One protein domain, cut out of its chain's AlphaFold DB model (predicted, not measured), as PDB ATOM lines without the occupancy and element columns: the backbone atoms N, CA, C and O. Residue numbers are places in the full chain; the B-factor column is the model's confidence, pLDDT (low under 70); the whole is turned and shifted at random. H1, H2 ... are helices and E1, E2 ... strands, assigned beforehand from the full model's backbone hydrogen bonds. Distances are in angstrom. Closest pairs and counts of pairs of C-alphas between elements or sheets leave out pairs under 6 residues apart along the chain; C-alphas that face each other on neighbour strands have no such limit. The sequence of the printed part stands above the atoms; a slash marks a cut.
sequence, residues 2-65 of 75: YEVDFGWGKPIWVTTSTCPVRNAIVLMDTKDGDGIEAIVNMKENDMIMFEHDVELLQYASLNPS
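This is residues 2 to 65 of the 75 residues of the protein "Vinorine synthase-like" of Trifolium medium (UniProt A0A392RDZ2). You will find little regular structure here: a long unnamed lead, residues 2 to 23, runs into a two-stranded hairpin, E1 and E2, followed by two short helices, H1 and H2. Residues 4 to 9 stick out at one end, 53 to 59 at the other. The printed part has 64 residues, 24 in named elements, E1 E2 H1 H2, class mixed. It is loose, radius of gyration of the C-alphas 14.1 A, spanning 43 by 28 by 16 A.

E1, residues 24 to 29, and E2, residues 36 to 41, form an antiparallel hairpin at 160 degrees; see N 26 and O 39, 2.9 A apart, within hydrogen-bond range. In H1, residues 44 to 51, 3 of 4 O i to N i+4 pairs are within range; H2, residues 54 to 57, is too short for one. H1 and H2 are close but not clearly touching, closest C-alphas Glu 51 and Leu 57, 7.8 A.

Find C-alpha 24 at (-9.031, -31.630, 3.626); E1 runs 16.8 A, E2 16.0 A, H1 10.3 A. H2 ends at C-alpha 57, (-17.185, -47.660, 9.038).

The farthest C-alphas, Gly 7 and Val 54, are 43.4 A apart. The printed part has no cut; no printed residue is under 70 in pLDDT.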
ATOM      1  N   TYR A   2      -5.619 -30.554  24.700       92.38
ATOM      2  CA  TYR A   2      -6.438 -30.874  25.877       92.38
ATOM      3  C   TYR A   2      -5.798 -30.559  27.242       92.38
ATOM      4  O   TYR A   2      -6.504 -30.440  28.232       92.38
ATOM      5  N   GLU A   3      -4.483 -30.336  27.296       92.50
ATOM      6  CA  GLU A   3      -3.770 -29.971  28.531       92.50
ATOM      7  C   GLU A   3      -3.807 -28.474  28.877       92.50
ATOM      8  O   GLU A   3      -3.315 -28.076  29.931       92.50
ATOM      9  N   VAL A   4      -4.349 -27.627  27.998       93.94
ATOM     10  CA  VAL A   4      -4.393 -26.176  28.227       93.94
ATOM     11  C   VAL A   4      -5.418 -25.854  29.313       93.94
ATOM     12  O   VAL A   4      -6.575 -26.235  29.193       93.94
ATOM     13  N   ASP A   5      -5.015 -25.105  30.338       95.69
ATOM     14  CA  ASP A   5      -5.900 -24.622  31.400       95.69
ATOM     15  C   ASP A   5      -5.633 -23.134  31.663       95.69
ATOM     16  O   ASP A   5      -4.496 -22.722  31.904       95.69
ATOM     17  N   PHE A   6      -6.688 -22.323  31.602       94.62
ATOM     18  CA  PHE A   6      -6.644 -20.879  31.858       94.62
ATOM     19  C   PHE A   6      -7.102 -20.508  33.285       94.62
ATOM     20  O   PHE A   6      -7.327 -19.334  33.580       94.62
ATOM     21  N   GLY A   7      -7.245 -21.498  34.170       96.88
ATOM     22  CA  GLY A   7      -7.654 -21.380  35.576       96.88
ATOM     23  C   GLY A   7      -9.088 -21.842  35.863       96.88
ATOM     24  O   GLY A   7      -9.606 -21.566  36.942       96.88
ATOM     25  N   TRP A   8      -9.754 -22.451  34.878       94.44
ATOM     26  CA  TRP A   8     -11.189 -22.779  34.894       94.44
ATOM     27  C   TRP A   8     -11.430 -24.250  34.521       94.44
ATOM     28  O   TRP A   8     -12.575 -24.670  34.361       94.44
ATOM     29  N   GLY A   9     -10.354 -25.030  34.387       93.75
ATOM     30  CA  GLY A   9     -10.384 -26.411  33.940       93.75
ATOM     31  C   GLY A   9      -9.969 -26.570  32.479       93.75
ATOM     32  O   GLY A   9      -9.876 -25.615  31.703       93.75
ATOM     33  N   LYS A  10      -9.705 -27.824  32.121       93.94
ATOM     34  CA  LYS A  10      -9.280 -28.242  30.783       93.94
ATOM     35  C   LYS A  10     -10.466 -28.335  29.806       93.94
ATOM     36  O   LYS A  10     -11.594 -28.578  30.243       93.94
ATOM     37  N   PRO A  11     -10.236 -28.207  28.486       91.50
ATOM     38  CA  PRO A  11     -11.267 -28.394  27.474       91.50
ATOM     39  C   PRO A  11     -11.924 -29.776  27.540       91.50
ATOM     40  O   PRO A  11     -11.250 -30.798  27.660       91.50
ATOM     41  N   ILE A  12     -13.247 -29.799  27.372       89.94
ATOM     42  CA  ILE A  12     -14.002 -31.042  27.153       89.94
ATOM     43  C   ILE A  12     -13.797 -31.534  25.715       89.94
ATOM     44  O   ILE A  12     -13.664 -32.729  25.489       89.94
ATOM     45  N   TRP A  13     -13.720 -30.608  24.755       89.06
ATOM     46  CA  TRP A  13     -13.510 -30.895  23.339       89.06
ATOM     47  C   TRP A  13     -12.673 -29.794  22.684       89.06
ATOM     48  O   TRP A  13     -12.805 -28.615  23.028       89.06
ATOM     49  N   VAL A  14     -11.811 -30.173  21.744       89.38
ATOM     50  CA  VAL A  14     -11.022 -29.258  20.916       89.38
ATOM     51  C   VAL A  14     -11.332 -29.571  19.460       89.38
ATOM     52  O   VAL A  14     -11.296 -30.721  19.049       89.38
ATOM     53  N   THR A  15     -11.596 -28.537  18.667       89.06
ATOM     54  CA  THR A  15     -11.873 -28.674  17.236       89.06
ATOM     55  C   THR A  15     -11.230 -27.540  16.444       89.06
ATOM     56  O   THR A  15     -10.657 -26.607  17.012       89.06
ATOM     57  N   THR A  16     -11.336 -27.610  15.122       86.62
ATOM     58  CA  THR A  16     -10.906 -26.555  14.204       86.62
ATOM     59  C   THR A  16     -12.105 -25.809  13.635       86.62
ATOM     60  O   THR A  16     -13.160 -26.393  13.398       86.62
ATOM     61  N   SER A  17     -11.931 -24.525  13.329       84.06
ATOM     62  CA  SER A  17     -12.892 -23.771  12.519       84.06
ATOM     63  C   SER A  17     -13.051 -24.379  11.118       84.06
ATOM     64  O   SER A  17     -12.211 -25.163  10.671       84.06
ATOM     65  N   THR A  18     -14.092 -23.967  10.391       76.69
ATOM     66  CA  THR A  18     -14.337 -24.395   9.006       76.69
ATOM     67  C   THR A  18     -13.074 -24.278   8.147       76.69
ATOM     68  O   THR A  18     -12.498 -23.196   8.012       76.69
ATOM     69  N   CYS A  19     -12.655 -25.391   7.541       76.75
ATOM     70  CA  CYS A  19     -11.501 -25.412   6.654       76.75
ATOM     71  C   CYS A  19     -11.885 -24.815   5.283       76.75
ATOM     72  O   CYS A  19     -12.816 -25.307   4.647       76.75
ATOM     73  N   PRO A  20     -11.193 -23.777   4.777       76.69
ATOM     74  CA  PRO A  20     -11.485 -23.226   3.451       76.69
ATOM     75  C   PRO A  20     -10.981 -24.131   2.311       76.69
ATOM     76  O   PRO A  20     -11.311 -23.905   1.147       76.69
ATOM     77  N   VAL A  21     -10.169 -25.146   2.625       82.94
ATOM     78  CA  VAL A  21      -9.596 -26.074   1.648       82.94
ATOM     79  C   VAL A  21     -10.546 -27.251   1.454       82.94
ATOM     80  O   VAL A  21     -10.868 -27.968   2.400       82.94
ATOM     81  N   ARG A  22     -10.989 -27.454   0.210       82.69
ATOM     82  CA  ARG A  22     -11.825 -28.596  -0.170       82.69
ATOM     83  C   ARG A  22     -11.011 -29.893  -0.115       82.69
ATOM     84  O   ARG A  22      -9.878 -29.915  -0.587       82.69
ATOM     85  N   ASN A  23     -11.645 -30.968   0.353       87.62
ATOM     86  CA  ASN A  23     -11.070 -32.311   0.471       87.62
ATOM     87  C   ASN A  23      -9.867 -32.339   1.424       87.62
ATOM     88  O   ASN A  23      -8.827 -32.920   1.120       87.62
ATOM     89  N   ALA A  24     -10.023 -31.671   2.565       90.94
ATOM     90  CA  ALA A  24      -9.031 -31.630   3.626       90.94
ATOM     91  C   ALA A  24      -9.474 -32.510   4.796       90.94
ATOM     92  O   ALA A  24     -10.659 -32.567   5.127       90.94
ATOM     93  N   ILE A  25      -8.503 -33.164   5.427       92.06
ATOM     94  CA  ILE A  25      -8.694 -33.947   6.646       92.06
ATOM     95  C   ILE A  25      -7.698 -33.419   7.671       92.06
ATOM     96  O   ILE A  25      -6.502 -33.335   7.385       92.06
ATOM     97  N   VAL A  26      -8.195 -33.051   8.847       92.06
ATOM     98  CA  VAL A  26      -7.367 -32.713  10.005       92.06
ATOM     99  C   VAL A  26      -7.447 -33.875  10.983       92.06
ATOM    100  O   VAL A  26      -8.542 -34.286  11.357       92.06
ATOM    101  N   LEU A  27      -6.290 -34.402  11.379       93.56
ATOM    102  CA  LEU A  27      -6.190 -35.447  12.393       93.56
ATOM    103  C   LEU A  27      -5.822 -34.809  13.728       93.56
ATOM    104  O   LEU A  27      -4.898 -33.992  13.790       93.56
ATOM    105  N   MET A  28      -6.546 -35.177  14.775       91.69
ATOM    106  CA  MET A  28      -6.330 -34.694  16.133       91.69
ATOM    107  C   MET A  28      -6.381 -35.845  17.129       91.69
ATOM    108  O   MET A  28      -7.163 -36.771  16.951       91.69
ATOM    109  N   ASP A  29      -5.586 -35.761  18.193       91.75
ATOM    110  CA  ASP A  29      -5.691 -36.699  19.311       91.75
ATOM    111  C   ASP A  29      -7.045 -36.533  20.013       91.75
ATOM    112  O   ASP A  29      -7.561 -35.414  20.128       91.75
ATOM    113  N   THR A  30      -7.608 -37.627  20.521       90.69
ATOM    114  CA  THR A  30      -8.751 -37.586  21.445       90.69
ATOM    115  C   THR A  30      -8.348 -36.983  22.796       90.69
ATOM    116  O   THR A  30      -7.167 -36.826  23.111       90.69
ATOM    117  N   LYS A  31      -9.337 -36.635  23.631       87.81
ATOM    118  CA  LYS A  31      -9.105 -36.051  24.967       87.81
ATOM    119  C   LYS A  31      -8.221 -36.925  25.864       87.81
ATOM    120  O   LYS A  31      -7.402 -36.387  26.605       87.81
ATOM    121  N   ASP A  32      -8.413 -38.241  25.811       87.69
ATOM    122  CA  ASP A  32      -7.646 -39.243  26.562       87.69
ATOM    123  C   ASP A  32      -6.301 -39.599  25.906       87.69
ATOM    124  O   ASP A  32      -5.429 -40.149  26.572       87.69
ATOM    125  N   GLY A  33      -6.097 -39.229  24.637       88.25
ATOM    126  CA  GLY A  33      -4.884 -39.522  23.873       88.25
ATOM    127  C   GLY A  33      -4.793 -40.954  23.340       88.25
ATOM    128  O   GLY A  33      -3.793 -41.291  22.710       88.25
ATOM    129  N   ASP A  34      -5.820 -41.780  23.551       90.06
ATOM    130  CA  ASP A  34      -5.834 -43.194  23.148       90.06
ATOM    131  C   ASP A  34      -6.411 -43.410  21.734       90.06
ATOM    132  O   ASP A  34      -6.421 -44.532  21.217       90.06
ATOM    133  N   GLY A  35      -6.878 -42.344  21.081       90.50
ATOM    134  CA  GLY A  35      -7.486 -42.386  19.758       90.50
ATOM    135  C   GLY A  35      -7.239 -41.132  18.922       90.50
ATOM    136  O   GLY A  35      -6.547 -40.195  19.322       90.50
ATOM    137  N   ILE A  36      -7.828 -41.132  17.724       93.06
ATOM    138  CA  ILE A  36      -7.719 -40.045  16.746       93.06
ATOM    139  C   ILE A  36      -9.122 -39.615  16.311       93.06
ATOM    140  O   ILE A  36      -9.926 -40.440  15.879       93.06
ATOM    141  N   GLU A  37      -9.387 -38.314  16.355       92.88
ATOM    142  CA  GLU A  37     -10.519 -37.675  15.691       92.88
ATOM    143  C   GLU A  37     -10.088 -37.173  14.306       92.88
ATOM    144  O   GLU A  37      -9.102 -36.446  14.161       92.88
ATOM    145  N   ALA A  38     -10.842 -37.551  13.272       93.25
ATOM    146  CA  ALA A  38     -10.655 -37.051  11.915       93.25
ATOM    147  C   ALA A  38     -11.738 -36.014  11.588       93.25
ATOM    148  O   ALA A  38     -12.906 -36.355  11.408       93.25
ATOM    149  N   ILE A  39     -11.346 -34.744  11.479       91.88
ATOM    150  CA  ILE A  39     -12.229 -33.654  11.052       91.88
ATOM    151  C   ILE A  39     -12.134 -33.549   9.531       91.88
ATOM    152  O   ILE A  39     -11.109 -33.130   8.983       91.88
ATOM    153  N   VAL A  40     -13.199 -33.956   8.845       91.62
ATOM    154  CA  VAL A  40     -13.230 -34.096   7.386       91.62
ATOM    155  C   VAL A  40     -14.024 -32.956   6.751       91.62
ATOM    156  O   VAL A  40     -15.135 -32.649   7.171       91.62
ATOM    157  N   ASN A  41     -13.461 -32.339   5.711       91.19
ATOM    158  CA  ASN A  41     -14.131 -31.323   4.904       91.19
ATOM    159  C   ASN A  41     -14.150 -31.720   3.425       91.19
ATOM    160  O   ASN A  41     -13.122 -31.668   2.741       91.19
ATOM    161  N   MET A  42     -15.327 -32.060   2.908       92.00
ATOM    162  CA  MET A  42     -15.561 -32.367   1.494       92.00
ATOM    163  C   MET A  42     -16.854 -31.696   1.015       92.00
ATOM    164  O   MET A  42     -17.571 -31.066   1.789       92.00
ATOM    165  N   LYS A  43     -17.167 -31.799  -0.284       91.88
ATOM    166  CA  LYS A  43     -18.500 -31.383  -0.747       91.88
ATOM    167  C   LYS A  43     -19.554 -32.322  -0.181       91.88
ATOM    168  O   LYS A  43     -19.296 -33.505  -0.041       91.88
ATOM    169  N   GLU A  44     -20.756 -31.800   0.019       92.31
ATOM    170  CA  GLU A  44     -21.907 -32.546   0.535       92.31
ATOM    171  C   GLU A  44     -22.127 -33.890  -0.180       92.31
ATOM    172  O   GLU A  44     -22.152 -34.927   0.469       92.31
ATOM    173  N   ASN A  45     -22.160 -33.906  -1.517       94.44
ATOM    174  CA  ASN A  45     -22.322 -35.155  -2.277       94.44
ATOM    175  C   ASN A  45     -21.186 -36.167  -2.044       94.44
ATOM    176  O   ASN A  45     -21.433 -37.370  -2.054       94.44
ATOM    177  N   ASP A  46     -19.956 -35.682  -1.853       94.50
ATOM    178  CA  ASP A  46     -18.792 -36.531  -1.586       94.50
ATOM    179  C   ASP A  46     -18.857 -37.058  -0.134       94.50
ATOM    180  O   ASP A  46     -18.616 -38.240   0.101       94.50
ATOM    181  N   MET A  47     -19.273 -36.210   0.820       94.00
ATOM    182  CA  MET A  47     -19.492 -36.586   2.224       94.00
ATOM    183  C   MET A  47     -20.568 -37.657   2.370       94.00
ATOM    184  O   MET A  47     -20.364 -38.598   3.123       94.00
ATOM    185  N   ILE A  48     -21.670 -37.570   1.616       95.69
ATOM    186  CA  ILE A  48     -22.724 -38.594   1.649       95.69
ATOM    187  C   ILE A  48     -22.147 -39.967   1.295       95.69
ATOM    188  O   ILE A  48     -22.460 -40.944   1.964       95.69
ATOM    189  N   MET A  49     -21.300 -40.066   0.268       95.81
ATOM    190  CA  MET A  49     -20.669 -41.347  -0.071       95.81
ATOM    191  C   MET A  49     -19.664 -41.779   0.997       95.81
ATOM    192  O   MET A  49     -19.655 -42.943   1.383       95.81
ATOM    193  N   PHE A  50     -18.860 -40.840   1.493       94.94
ATOM    194  CA  PHE A  50     -17.843 -41.089   2.510       94.94
ATOM    195  C   PHE A  50     -18.440 -41.614   3.825       94.94
ATOM    196  O   PHE A  50     -17.946 -42.587   4.380       94.94
ATOM    197  N   GLU A  51     -19.543 -41.032   4.295       95.44
ATOM    198  CA  GLU A  51     -20.239 -41.444   5.522       95.44
ATOM    199  C   GLU A  51     -20.897 -42.829   5.416       95.44
ATOM    200  O   GLU A  51     -21.173 -43.452   6.437       95.44
ATOM    201  N   HIS A  52     -21.142 -43.334   4.205       96.81
ATOM    202  CA  HIS A  52     -21.724 -44.663   3.981       96.81
ATOM    203  C   HIS A  52     -20.684 -45.710   3.554       96.81
ATOM    204  O   HIS A  52     -21.054 -46.851   3.258       96.81
ATOM    205  N   ASP A  53     -19.399 -45.352   3.505       97.38
ATOM    206  CA  ASP A  53     -18.340 -46.267   3.100       97.38
ATOM    207  C   ASP A  53     -18.161 -47.385   4.139       97.38
ATOM    208  O   ASP A  53     -17.810 -47.160   5.298       97.38
ATOM    209  N   VAL A  54     -18.427 -48.622   3.718       97.12
ATOM    210  CA  VAL A  54     -18.436 -49.787   4.611       97.12
ATOM    211  C   VAL A  54     -17.033 -50.136   5.106       97.12
ATOM    212  O   VAL A  54     -16.906 -50.649   6.216       97.12
ATOM    213  N   GLU A  55     -15.984 -49.876   4.325       97.00
ATOM    214  CA  GLU A  55     -14.605 -50.132   4.750       97.00
ATOM    215  C   GLU A  55     -14.172 -49.105   5.796       97.00
ATOM    216  O   GLU A  55     -13.562 -49.473   6.796       97.00
ATOM    217  N   LEU A  56     -14.559 -47.839   5.633       95.12
ATOM    218  CA  LEU A  56     -14.318 -46.795   6.627       95.12
ATOM    219  C   LEU A  56     -15.047 -47.088   7.942       95.12
ATOM    220  O   LEU A  56     -14.444 -47.033   9.015       95.12
ATOM    221  N   LEU A  57     -16.337 -47.423   7.867       96.31
ATOM    222  CA  LEU A  57     -17.185 -47.660   9.038       96.31
ATOM    223  C   LEU A  57     -16.781 -48.901   9.852       96.31
ATOM    224  O   LEU A  57     -17.223 -49.053  10.988       96.31
ATOM    225  N   GLN A  58     -15.919 -49.775   9.322       96.88
ATOM    226  CA  GLN A  58     -15.310 -50.857  10.106       96.88
ATOM    227  C   GLN A  58     -14.320 -50.344  11.161       96.88
ATOM    228  O   GLN A  58     -14.079 -51.039  12.147       96.88
ATOM    229  N   TYR A  59     -13.750 -49.151  10.961       93.94
ATOM    230  CA  TYR A  59     -12.684 -48.601  11.805       93.94
ATOM    231  C   TYR A  59     -13.022 -47.239  12.411       93.94
ATOM    232  O   TYR A  59     -12.371 -46.827  13.370       93.94
ATOM    233  N   ALA A  60     -14.012 -46.531  11.869       93.88
ATOM    234  CA  ALA A  60     -14.380 -45.189  12.297       93.88
ATOM    235  C   ALA A  60     -15.832 -45.124  12.777       93.88
ATOM    236  O   ALA A  60     -16.729 -45.754  12.223       93.88
ATOM    237  N   SER A  61     -16.064 -44.297  13.795       93.12
ATOM    238  CA  SER A  61     -17.403 -43.903  14.233       93.12
ATOM    239  C   SER A  61     -17.683 -42.473  13.786       93.12
ATOM    240  O   SER A  61     -16.854 -41.587  13.989       93.12
ATOM    241  N   LEU A  62     -18.850 -42.240  13.190       92.81
ATOM    242  CA  LEU A  62     -19.259 -40.905  12.760       92.81
ATOM    243  C   LEU A  62     -19.808 -40.107  13.941       92.81
ATOM    244  O   LEU A  62     -20.653 -40.611  14.678       92.81
ATOM    245  N   ASN A  63     -19.367 -38.853  14.072       85.00
ATOM    246  CA  ASN A  63     -19.880 -37.871  15.036       85.00
ATOM    247  C   ASN A  63     -20.133 -38.461  16.442       85.00
ATOM    248  O   ASN A  63     -21.275 -38.450  16.920       85.00
ATOM    249  N   PRO A  64     -19.095 -39.012  17.105       80.19
ATOM    250  CA  PRO A  64     -19.250 -39.620  18.418       80.19
ATOM    251  C   PRO A  64     -19.726 -38.593  19.453       80.19
ATOM    252  O   PRO A  64     -19.456 -37.395  19.366       80.19
ATOM    253  N   SER A  65     -20.460 -39.067  20.459       78.00
ATOM    254  CA  SER A  65     -20.973 -38.201  21.522       78.00
ATOM    255  C   SER A  65     -19.842 -37.685  22.412       78.00
ATOM    256  O   SER A  65     -19.207 -38.465  23.117       78.00
TER     257      SER A  65